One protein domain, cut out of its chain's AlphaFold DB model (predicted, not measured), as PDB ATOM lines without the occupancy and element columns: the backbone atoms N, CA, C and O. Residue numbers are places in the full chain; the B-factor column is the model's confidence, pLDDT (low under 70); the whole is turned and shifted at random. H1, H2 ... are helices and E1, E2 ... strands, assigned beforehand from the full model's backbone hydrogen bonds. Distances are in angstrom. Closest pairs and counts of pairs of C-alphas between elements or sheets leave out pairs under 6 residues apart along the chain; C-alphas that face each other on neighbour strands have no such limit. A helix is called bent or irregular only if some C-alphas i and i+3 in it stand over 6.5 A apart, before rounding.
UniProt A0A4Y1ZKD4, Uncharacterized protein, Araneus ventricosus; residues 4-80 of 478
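This is residues 4 to 80 of the 478 residues of an uncharacterized protein of Araneus ventricosus (UniProt A0A4Y1ZKD4). Two helices, H1 and H3, lie side by side and run the same way, and a small two-stranded hairpin, E1 and E2, sits near the ends where they finish. From that hairpin H2 sets off across the direction of H1, and a long stretch with no named element, residues 42 to 64, leads from H2 back to where H3 begins. The printed part has 77 residues, with three named helices and two named strands in the order H1, E1, E2, H2, H3; the sheet E1 - E2 is antiparallel, and the class is mostly helix. The whole is compact, with a radius of gyration of the C-alphas of 11.4 A and spans of 30 by 25 by 18 A.

Start with H1, residues 4 to 13, and look across to H3, residues 65 to 79: they touch, closest at the C-alphas of Tyr 6 and Val 69, 5.6 A apart. Their lines stand at a shallow tilt of 13 degrees, the same way. After H1 a tight link leads to E1, residues 17 to 19, which forms a hairpin with E2, residues 26 to 28. These strands are antiparallel, at 138 degrees between directions; look for N 18 and O 27, 2.8 A apart, and N 27 and O 18, 3.2 A apart, both within hydrogen-bond range. The closest C-alphas of E1 and H3 are those of Arg 19 and Asn 79, 5.4 A apart. H2, residues 29 to 41, follows E2 with no residue between. H1 and H2 only just touch, only at their ends, with 3 pairs of C-alphas within 8 A; H2 takes part with residues 29 to 30 alone, and Trp 13 and Leu 29 have the closest C-alphas, 6.8 A apart. The lines of H1 and H2 are about perpendicular, at 87 degrees. H2 and H3 are apart. In H1 every O i to N i+4 pair is within hydrogen-bond range, against 6 of 9 in H2 and 9 of 11 in H3.

Find C-alpha 4 at (45.598, 31.273, -150.677); from there H1 runs 14.6 A to C-alpha 13. E1 covers 7.0 A and E2 7.2 A. H2 begins at C-alpha 29, at (54.228, 18.220, -141.888), and spans 14.8 A; it is irregular, with C-alphas 34 and 37 7.5 A apart. H3 runs 20.3 A, to C-alpha 79 at (50.209, 9.671, -143.677); it is neither bent nor irregular, but only just: C-alphas 66 and 69 are 6.2 A apart.

The two C-alphas farthest apart, those of Arg 26 and Glu 59, are 30.2 A from each other. The printed part has no cut, and the link from H2 to H3, 23 residues, is long. The mean pLDDT of the printed part is 82.4; look for values under 70 at residues 21 to 24, 61 and 78.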
ATOM      1  N   ALA A   4      46.098  30.921-152.006       82.62
ATOM      2  CA  ALA A   4      45.598  31.273-150.677       82.62
ATOM      3  C   ALA A   4      44.969  30.064-149.959       82.62
ATOM      4  O   ALA A   4      45.183  29.873-148.765       82.62
ATOM      5  N   THR A   5      44.241  29.212-150.690       82.25
ATOM      6  CA  THR A   5      43.671  27.975-150.141       82.25
ATOM      7  C   THR A   5      44.761  26.989-149.728       82.25
ATOM      8  O   THR A   5      44.676  26.414-148.647       82.25
ATOM      9  N   TYR A   6      45.811  26.839-150.540       85.25
ATOM     10  CA  TYR A   6      46.963  26.001-150.200       85.25
ATOM     11  C   TYR A   6      47.641  26.444-148.898       85.25
ATOM     12  O   TYR A   6      47.797  25.626-147.997       85.25
ATOM     13  N   HIS A   7      47.978  27.732-148.761       84.88
ATOM     14  CA  HIS A   7      48.615  28.232-147.538       84.88
ATOM     15  C   HIS A   7      47.728  28.052-146.304       84.88
ATOM     16  O   HIS A   7      48.236  27.682-145.252       84.88
ATOM     17  N   ARG A   8      46.406  28.226-146.436       84.50
ATOM     18  CA  ARG A   8      45.461  27.987-145.337       84.50
ATOM     19  C   ARG A   8      45.457  26.522-144.882       84.50
ATOM     20  O   ARG A   8      45.470  26.269-143.682       84.50
ATOM     21  N   HIS A   9      45.448  25.566-145.815       82.31
ATOM     22  CA  HIS A   9      45.513  24.136-145.478       82.31
ATOM     23  C   HIS A   9      46.866  23.738-144.893       82.31
ATOM     24  O   HIS A   9      46.908  23.030-143.893       82.31
ATOM     25  N   LEU A  10      47.960  24.225-145.479       86.00
ATOM     26  CA  LEU A  10      49.298  23.939-144.977       86.00
ATOM     27  C   LEU A  10      49.494  24.504-143.568       86.00
ATOM     28  O   LEU A  10      50.026  23.814-142.713       86.00
ATOM     29  N   GLN A  11      49.025  25.726-143.304       86.25
ATOM     30  CA  GLN A  11      49.093  26.323-141.972       86.25
ATOM     31  C   GLN A  11      48.261  25.527-140.963       86.25
ATOM     32  O   GLN A  11      48.760  25.236-139.879       86.25
ATOM     33  N   ARG A  12      47.041  25.115-141.342       84.69
ATOM     34  CA  ARG A  12      46.163  24.288-140.500       84.69
ATOM     35  C   ARG A  12      46.841  22.998-140.039       84.69
ATOM     36  O   ARG A  12      46.659  22.623-138.894       84.69
ATOM     37  N   TRP A  13      47.595  22.342-140.918       86.06
ATOM     38  CA  TRP A  13      48.211  21.040-140.641       86.06
ATOM     39  C   TRP A  13      49.712  21.105-140.369       86.06
ATOM     40  O   TRP A  13      50.365  20.077-140.263       86.06
ATOM     41  N   SER A  14      50.281  22.304-140.277       85.94
ATOM     42  CA  SER A  14      51.733  22.491-140.172       85.94
ATOM     43  C   SER A  14      52.340  21.812-138.944       85.94
ATOM     44  O   SER A  14      53.471  21.334-139.021       85.94
ATOM     45  N   ALA A  15      51.577  21.748-137.851       84.06
ATOM     46  CA  ALA A  15      51.960  21.117-136.596       84.06
ATOM     47  C   ALA A  15      51.510  19.648-136.472       84.06
ATOM     48  O   ALA A  15      51.645  19.056-135.409       84.06
ATOM     49  N   GLU A  16      50.949  19.058-137.526       83.12
ATOM     50  CA  GLU A  16      50.557  17.651-137.495       83.12
ATOM     51  C   GLU A  16      51.783  16.765-137.692       83.12
ATOM     52  O   GLU A  16      52.576  16.980-138.617       83.12
ATOM     53  N   VAL A  17      51.911  15.740-136.852       81.75
ATOM     54  CA  VAL A  17      52.935  14.710-137.021       81.75
ATOM     55  C   VAL A  17      52.504  13.790-138.157       81.75
ATOM     56  O   VAL A  17      51.404  13.235-138.156       81.75
ATOM     57  N   ILE A  18      53.388  13.590-139.124       85.62
ATOM     58  CA  ILE A  18      53.202  12.654-140.228       85.62
ATOM     59  C   ILE A  18      54.267  11.554-140.170       85.62
ATOM     60  O   ILE A  18      55.313  11.710-139.538       85.62
ATOM     61  N   ARG A  19      54.020  10.438-140.858       77.75
ATOM     62  CA  ARG A  19      55.085   9.502-141.250       77.75
ATOM     63  C   ARG A  19      55.449   9.748-142.704       77.75
ATOM     64  O   ARG A  19      54.573   9.723-143.562       77.75
ATOM     65  N   CYS A  20      56.727   9.968-142.998       76.94
ATOM     66  CA  CYS A  20      57.179  10.114-144.376       76.94
ATOM     67  C   CYS A  20      56.847   8.839-145.178       76.94
ATOM     68  O   CYS A  20      57.297   7.763-144.792       76.94
ATOM     69  N   PRO A  21      56.126   8.902-146.309       69.81
ATOM     70  CA  PRO A  21      55.766   7.695-147.060       69.81
ATOM     71  C   PRO A  21      56.962   6.988-147.714       69.81
ATOM     72  O   PRO A  21      56.832   5.837-148.120       69.81
ATOM     73  N   SER A  22      58.110   7.662-147.844       68.56
ATOM     74  CA  SER A  22      59.305   7.111-148.498       68.56
ATOM     75  C   SER A  22      60.288   6.457-147.528       68.56
ATOM     76  O   SER A  22      60.841   5.414-147.851       68.56
ATOM     77  N   CYS A  23      60.508   7.045-146.349       69.88
ATOM     78  CA  CYS A  23      61.482   6.543-145.364       69.88
ATOM     79  C   CYS A  23      60.887   6.272-143.979       69.88
ATOM     80  O   CYS A  23      61.604   5.856-143.077       69.88
ATOM     81  N   LEU A  24      59.581   6.496-143.804       65.62
ATOM     82  CA  LEU A  24      58.814   6.226-142.585       65.62
ATOM     83  C   LEU A  24      59.210   7.046-141.348       65.62
ATOM     84  O   LEU A  24      58.582   6.879-140.300       65.62
ATOM     85  N   GLU A  25      60.167   7.972-141.478       70.69
ATOM     86  CA  GLU A  25      60.548   8.914-140.425       70.69
ATOM     87  C   GLU A  25      59.325   9.705-139.936       70.69
ATOM     88  O   GLU A  25      58.459  10.099-140.726       70.69
ATOM     89  N   ARG A  26      59.233   9.893-138.614       80.19
ATOM     90  CA  ARG A  26      58.189  10.694-137.971       80.19
ATOM     91  C   ARG A  26      58.674  12.124-137.825       80.19
ATOM     92  O   ARG A  26      59.658  12.365-137.141       80.19
ATOM     93  N   LEU A  27      57.940  13.049-138.421       87.69
ATOM     94  CA  LEU A  27      58.269  14.467-138.421       87.69
ATOM     95  C   LEU A  27      57.004  15.301-138.588       87.69
ATOM     96  O   LEU A  27      55.949  14.788-138.970       87.69
ATOM     97  N   MET A  28      57.102  16.594-138.323       91.50
ATOM     98  CA  MET A  28      55.996  17.516-138.549       91.50
ATOM     99  C   MET A  28      55.778  17.717-140.050       91.50
ATOM    100  O   MET A  28      56.734  17.780-140.827       91.50
ATOM    101  N   LEU A  29      54.527  17.906-140.485       91.31
ATOM    102  CA  LEU A  29      54.228  18.220-141.888       91.31
ATOM    103  C   LEU A  29      55.040  19.427-142.376       91.31
ATOM    104  O   LEU A  29      55.494  19.459-143.521       91.31
ATOM    105  N   LYS A  30      55.228  20.429-141.514       90.81
ATOM    106  CA  LYS A  30      56.044  21.600-141.829       90.81
ATOM    107  C   LYS A  30      57.500  21.229-142.120       90.81
ATOM    108  O   LYS A  30      58.026  21.671-143.133       90.81
ATOM    109  N   GLU A  31      58.110  20.386-141.293       91.19
ATOM    110  CA  GLU A  31      59.486  19.902-141.481       91.19
ATOM    111  C   GLU A  31      59.612  19.072-142.764       91.19
ATOM    112  O   GLU A  31      60.577  19.220-143.517       91.19
ATOM    113  N   TYR A  32      58.587  18.269-143.070       92.44
ATOM    114  CA  TYR A  32      58.511  17.510-144.315       92.44
ATOM    115  C   TYR A  32      58.549  18.405-145.553       92.44
ATOM    116  O   TYR A  32      59.306  18.151-146.489       92.44
ATOM    117  N   VAL A  33      57.724  19.453-145.562       89.88
ATOM    118  CA  VAL A  33      57.572  20.349-146.713       89.88
ATOM    119  C   VAL A  33      58.747  21.315-146.854       89.88
ATOM    120  O   VAL A  33      59.141  21.609-147.987       89.88
ATOM    121  N   ASP A  34      59.272  21.818-145.736       88.31
ATOM    122  CA  ASP A  34      60.299  22.860-145.728       88.31
ATOM    123  C   ASP A  34      61.700  22.292-146.017       88.31
ATOM    124  O   ASP A  34      62.462  22.947-146.730       88.31
ATOM    125  N   ASP A  35      62.021  21.079-145.542       90.88
ATOM    126  CA  ASP A  35      63.383  20.533-145.642       90.88
ATOM    127  C   ASP A  35      63.445  19.051-146.045       90.88
ATOM    128  O   ASP A  35      64.004  18.722-147.094       90.88
ATOM    129  N   HIS A  36      62.816  18.154-145.281       89.38
ATOM    130  CA  HIS A  36      63.049  16.705-145.390       89.38
ATOM    131  C   HIS A  36      62.725  16.131-146.783       89.38
ATOM    132  O   HIS A  36      63.472  15.307-147.312       89.38
ATOM    133  N   ALA A  37      61.648  16.576-147.444       87.38
ATOM    134  CA  ALA A  37      61.346  16.132-148.810       87.38
ATOM    135  C   ALA A  37      62.465  16.501-149.804       87.38
ATOM    136  O   ALA A  37      62.765  15.740-150.728       87.38
ATOM    137  N   ALA A  38      63.102  17.659-149.623       85.75
ATOM    138  CA  ALA A  38      64.153  18.141-150.504       85.75
ATOM    139  C   ALA A  38      65.512  17.496-150.203       85.75
ATOM    140  O   ALA A  38      66.216  17.146-151.153       85.75
ATOM    141  N   THR A  39      65.874  17.348-148.927       87.25
ATOM    142  CA  THR A  39      67.180  16.836-148.483       87.25
ATOM    143  C   THR A  39      67.263  15.317-148.570       87.25
ATOM    144  O   THR A  39      68.217  14.803-149.150       87.25
ATOM    145  N   CYS A  40      66.242  14.602-148.096       81.00
ATOM    146  CA  CYS A  40      66.246  13.138-148.060       81.00
ATOM    147  C   CYS A  40      65.777  12.505-149.377       81.00
ATOM    148  O   CYS A  40      66.263  11.440-149.751       81.00
ATOM    149  N   HIS A  41      64.861  13.159-150.109       82.69
ATOM    150  CA  HIS A  41      64.205  12.559-151.289       82.69
ATOM    151  C   HIS A  41      64.432  13.330-152.597       82.69
ATOM    152  O   HIS A  41      63.918  12.950-153.650       82.69
ATOM    153  N   GLY A  42      65.177  14.442-152.571       81.19
ATOM    154  CA  GLY A  42      65.427  15.265-153.762       81.19
ATOM    155  C   GLY A  42      64.163  15.915-154.351       81.19
ATOM    156  O   GLY A  42      64.144  16.321-155.522       81.19
ATOM    157  N   LEU A  43      63.085  16.018-153.569       82.56
ATOM    158  CA  LEU A  43      61.787  16.543-153.984       82.56
ATOM    159  C   LEU A  43      61.662  18.021-153.618       82.56
ATOM    160  O   LEU A  43      61.171  18.399-152.560       82.56
ATOM    161  N   LYS A  44      62.076  18.893-154.540       79.88
ATOM    162  CA  LYS A  44      61.916  20.342-154.367       79.88
ATOM    163  C   LYS A  44      60.527  20.795-154.826       79.88
ATOM    164  O   LYS A  44      60.211  20.743-156.019       79.88
ATOM    165  N   LEU A  45      59.731  21.325-153.890       75.56
ATOM    166  CA  LEU A  45      58.350  21.795-154.113       75.56
ATOM    167  C   LEU A  45      58.215  22.856-155.224       75.56
ATOM    168  O   LEU A  45      57.144  23.095-155.772       75.56
ATOM    169  N   ASN A  46      59.294  23.554-155.571       78.12
ATOM    170  CA  ASN A  46      59.277  24.545-156.646       78.12
ATOM    171  C   ASN A  46      59.251  23.936-158.062       78.12
ATOM    172  O   ASN A  46      58.972  24.679-158.999       78.12
ATOM    173  N   ARG A  47      59.492  22.625-158.210       78.25
ATOM    174  CA  ARG A  47      59.494  21.904-159.500       78.25
ATOM    175  C   ARG A  47      58.637  20.634-159.513       78.25
ATOM    176  O   ARG A  47      58.275  20.156-160.583       78.25
ATOM    177  N   LYS A  48      58.370  20.049-158.344       84.31
ATOM    178  CA  LYS A  48      57.650  18.779-158.197       84.31
ATOM    179  C   LYS A  48      56.673  18.843-157.032       84.31
ATOM    180  O   LYS A  48      56.937  19.525-156.043       84.31
ATOM    181  N   CYS A  49      55.585  18.087-157.107       86.44
ATOM    182  CA  CYS A  49      54.679  17.935-155.974       86.44
ATOM    183  C   CYS A  49      55.275  16.988-154.924       86.44
ATOM    184  O   CYS A  49      55.459  15.804-155.190       86.44
ATOM    185  N   VAL A  50      55.547  17.491-153.718       87.75
ATOM    186  CA  VAL A  50      56.101  16.674-152.617       87.75
ATOM    187  C   VAL A  50      55.081  15.697-152.023       87.75
ATOM    188  O   VAL A  50      55.470  14.694-151.436       87.75
ATOM    189  N   PHE A  51      53.780  15.957-152.191       90.00
ATOM    190  CA  PHE A  51      52.700  15.149-151.607       90.00
ATOM    191  C   PHE A  51      52.332  13.919-152.451       90.00
ATOM    192  O   PHE A  51      51.745  12.979-151.933       90.00
ATOM    193  N   CYS A  52      52.704  13.888-153.734       86.00
ATOM    194  CA  CYS A  52      52.641  12.683-154.576       86.00
ATOM    195  C   CYS A  52      54.037  12.177-154.956       86.00
ATOM    196  O   CYS A  52      54.205  11.546-155.997       86.00
ATOM    197  N   LEU A  53      55.050  12.503-154.143       83.31
ATOM    198  CA  LEU A  53      56.436  12.060-154.325       83.31
ATOM    199  C   LEU A  53      57.015  12.359-155.722       83.31
ATOM    200  O   LEU A  53      57.798  11.601-156.287       83.31
ATOM    201  N   GLY A  54      56.628  13.497-156.294       79.75
ATOM    202  CA  GLY A  54      57.072  13.942-157.610       79.75
ATOM    203  C   GLY A  54      56.360  13.293-158.795       79.75
ATOM    204  O   GLY A  54      56.862  13.425-159.915       79.75
ATOM    205  N   GLY A  55      55.211  12.647-158.562       79.69
ATOM    206  CA  GLY A  55      54.317  12.154-159.612       79.69
ATOM    207  C   GLY A  55      53.832  13.256-160.559       79.69
ATOM    208  O   GLY A  55      53.701  13.011-161.751       79.69
ATOM    209  N   GLU A  56      53.674  14.484-160.056       80.25
ATOM    210  CA  GLU A  56      53.425  15.680-160.870       80.25
ATOM    211  C   GLU A  56      54.616  16.642-160.862       80.25
ATOM    212  O   GLU A  56      55.267  16.866-159.829       80.25
ATOM    213  N   ARG A  57      54.884  17.236-162.031       82.44
ATOM    214  CA  ARG A  57      55.993  18.168-162.275       82.44
ATOM    215  C   ARG A  57      55.483  19.438-162.939       82.44
ATOM    216  O   ARG A  57      54.570  19.394-163.753       82.44
ATOM    217  N   TRP A  58      56.116  20.561-162.631       81.94
ATOM    218  CA  TRP A  58      55.786  21.851-163.229       81.94
ATOM    219  C   TRP A  58      57.035  22.672-163.528       81.94
ATOM    220  O   TRP A  58      58.107  22.456-162.953       81.94
ATOM    221  N   GLU A  59      56.875  23.643-164.425       77.12
ATOM    222  CA  GLU A  59      57.891  24.655-164.695       77.12
ATOM    223  C   GLU A  59      58.220  25.457-163.432       77.12
ATOM    224  O   GLU A  59      57.398  25.618-162.522       77.12
ATOM    225  N   LEU A  60      59.455  25.953-163.353       73.25
ATOM    226  CA  LEU A  60      59.954  26.640-162.169       73.25
ATOM    227  C   LEU A  60      59.071  27.855-161.837       73.25
ATOM    228  O   LEU A  60      58.996  28.808-162.601       73.25
ATOM    229  N   GLY A  61      58.424  27.823-160.668       65.25
ATOM    230  CA  GLY A  61      57.530  28.895-160.209       65.25
ATOM    231  C   GLY A  61      56.056  28.724-160.604       65.25
ATOM    232  O   GLY A  61      55.197  29.357-159.990       65.25
ATOM    233  N   CYS A  62      55.737  27.803-161.516       74.75
ATOM    234  CA  CYS A  62      54.390  27.561-162.044       74.75
ATOM    235  C   CYS A  62      53.661  26.427-161.301       74.75
ATOM    236  O   CYS A  62      53.212  25.458-161.906       74.75
ATOM    237  N   ARG A  63      53.550  26.521-159.969       80.31
ATOM    238  CA  ARG A  63      52.904  25.468-159.158       80.31
ATOM    239  C   ARG A  63      51.436  25.278-159.555       80.31
ATOM    240  O   ARG A  63      50.662  26.238-159.516       80.31
ATOM    241  N   ASP A  64      51.025  24.037-159.813       83.94
ATOM    242  CA  ASP A  64      49.614  23.726-160.041       83.94
ATOM    243  C   ASP A  64      48.850  23.569-158.718       83.94
ATOM    244  O   ASP A  64      48.784  22.502-158.098       83.94
ATOM    245  N   PHE A  65      48.216  24.660-158.290       83.88
ATOM    246  CA  PHE A  65      47.401  24.668-157.079       83.88
ATOM    247  C   PHE A  65      46.103  23.854-157.191       83.88
ATOM    248  O   PHE A  65      45.496  23.560-156.159       83.88
ATOM    249  N   LYS A  66      45.651  23.482-158.400       84.44
ATOM    250  CA  LYS A  66      44.501  22.577-158.570       84.44
ATOM    251  C   LYS A  66      44.869  21.139-158.212       84.44
ATOM    252  O   LYS A  66      44.013  20.450-157.669       84.44
ATOM    253  N   HIS A  67      46.112  20.731-158.451       86.19
ATOM    254  CA  HIS A  67      46.633  19.425-158.048       86.19
ATOM    255  C   HIS A  67      47.103  19.407-156.585       86.19
ATOM    256  O   HIS A  67      46.733  18.518-155.817       86.19
ATOM    257  N   ILE A  68      47.895  20.402-156.173       86.19
ATOM    258  CA  ILE A  68      48.614  20.352-154.891       86.19
ATOM    259  C   ILE A  68      47.686  20.352-153.672       86.19
ATOM    260  O   ILE A  68      48.019  19.760-152.651       86.19
ATOM    261  N   VAL A  69      46.522  21.010-153.765       85.44
ATOM    262  CA  VAL A  69      45.598  21.129-152.632       85.44
ATOM    263  C   VAL A  69      44.900  19.796-152.350       85.44
ATOM    264  O   VAL A  69      45.057  19.316-151.232       85.44
ATOM    265  N   PRO A  70      44.216  19.140-153.311       86.06
ATOM    266  CA  PRO A  70      43.694  17.788-153.097       86.06
ATOM    267  C   PRO A  70      44.781  16.785-152.704       86.06
ATOM    268  O   PRO A  70      44.547  15.910-151.875       86.06
ATOM    269  N   CYS A  71      45.983  16.925-153.272       87.69
ATOM    270  CA  CYS A  71      47.090  16.025-152.984       87.69
ATOM    271  C   CYS A  71      47.592  16.159-151.540       87.69
ATOM    272  O   CYS A  71      47.815  15.141-150.898       87.69
ATOM    273  N   LEU A  72      47.693  17.381-151.000       89.81
ATOM    274  CA  LEU A  72      48.002  17.617-149.585       89.81
ATOM    275  C   LEU A  72      46.926  17.021-148.664       89.81
ATOM    276  O   LEU A  72      47.263  16.388-147.672       89.81
ATOM    277  N   GLN A  73      45.644  17.214-148.982       83.38
ATOM    278  CA  GLN A  73      44.547  16.677-148.165       83.38
ATOM    279  C   GLN A  73      44.620  15.150-148.085       83.38
ATOM    280  O   GLN A  73      44.630  14.589-146.995       83.38
ATOM    281  N   ARG A  74      44.785  14.494-149.236       82.81
ATOM    282  CA  ARG A  74      44.954  13.043-149.322       82.81
ATOM    283  C   ARG A  74      46.229  12.556-148.635       82.81
ATOM    284  O   ARG A  74      46.215  11.554-147.939       82.81
ATOM    285  N   PHE A  75      47.328  13.289-148.784       85.25
ATOM    286  CA  PHE A  75      48.580  12.972-148.109       85.25
ATOM    287  C   PHE A  75      48.425  12.993-146.584       85.25
ATOM    288  O   PHE A  75      48.959  12.111-145.920       85.25
ATOM    289  N   MET A  76      47.666  13.947-146.037       83.81
ATOM    290  CA  MET A  76      47.352  13.991-144.606       83.81
ATOM    291  C   MET A  76      46.431  12.853-144.163       83.81
ATOM    292  O   MET A  76      46.613  12.322-143.073       83.81
ATOM    293  N   GLU A  77      45.473  12.451-144.998       75.38
ATOM    294  CA  GLU A  77      44.625  11.282-144.730       75.38
ATOM    295  C   GLU A  77      45.434   9.979-144.693       75.38
ATOM    296  O   GLU A  77      45.211   9.150-143.812       75.38
ATOM    297  N   ASP A  78      46.381   9.827-145.621       69.75
ATOM    298  CA  ASP A  78      47.162   8.603-145.810       69.75
ATOM    299  C   ASP A  78      48.354   8.497-144.834       69.75
ATOM    300  O   ASP A  78      48.759   7.390-144.480       69.75
ATOM    301  N   ASN A  79      48.924   9.629-144.399       76.50
ATOM    302  CA  ASN A  79      50.209   9.671-143.677       76.50
ATOM    303  C   ASN A  79      50.174  10.428-142.339       76.50
ATOM    304  O   ASN A  79      51.180  10.436-141.622       76.50
ATOM    305  N   GLY A  80      49.053  11.065-141.990       75.19
ATOM    306  CA  GLY A  80      48.870  11.724-140.698       75.19
ATOM    307  C   GLY A  80      48.878  10.719-139.547       75.19
ATOM    308  O   GLY A  80      48.187   9.698-139.582       75.19
TER     309      GLY A  80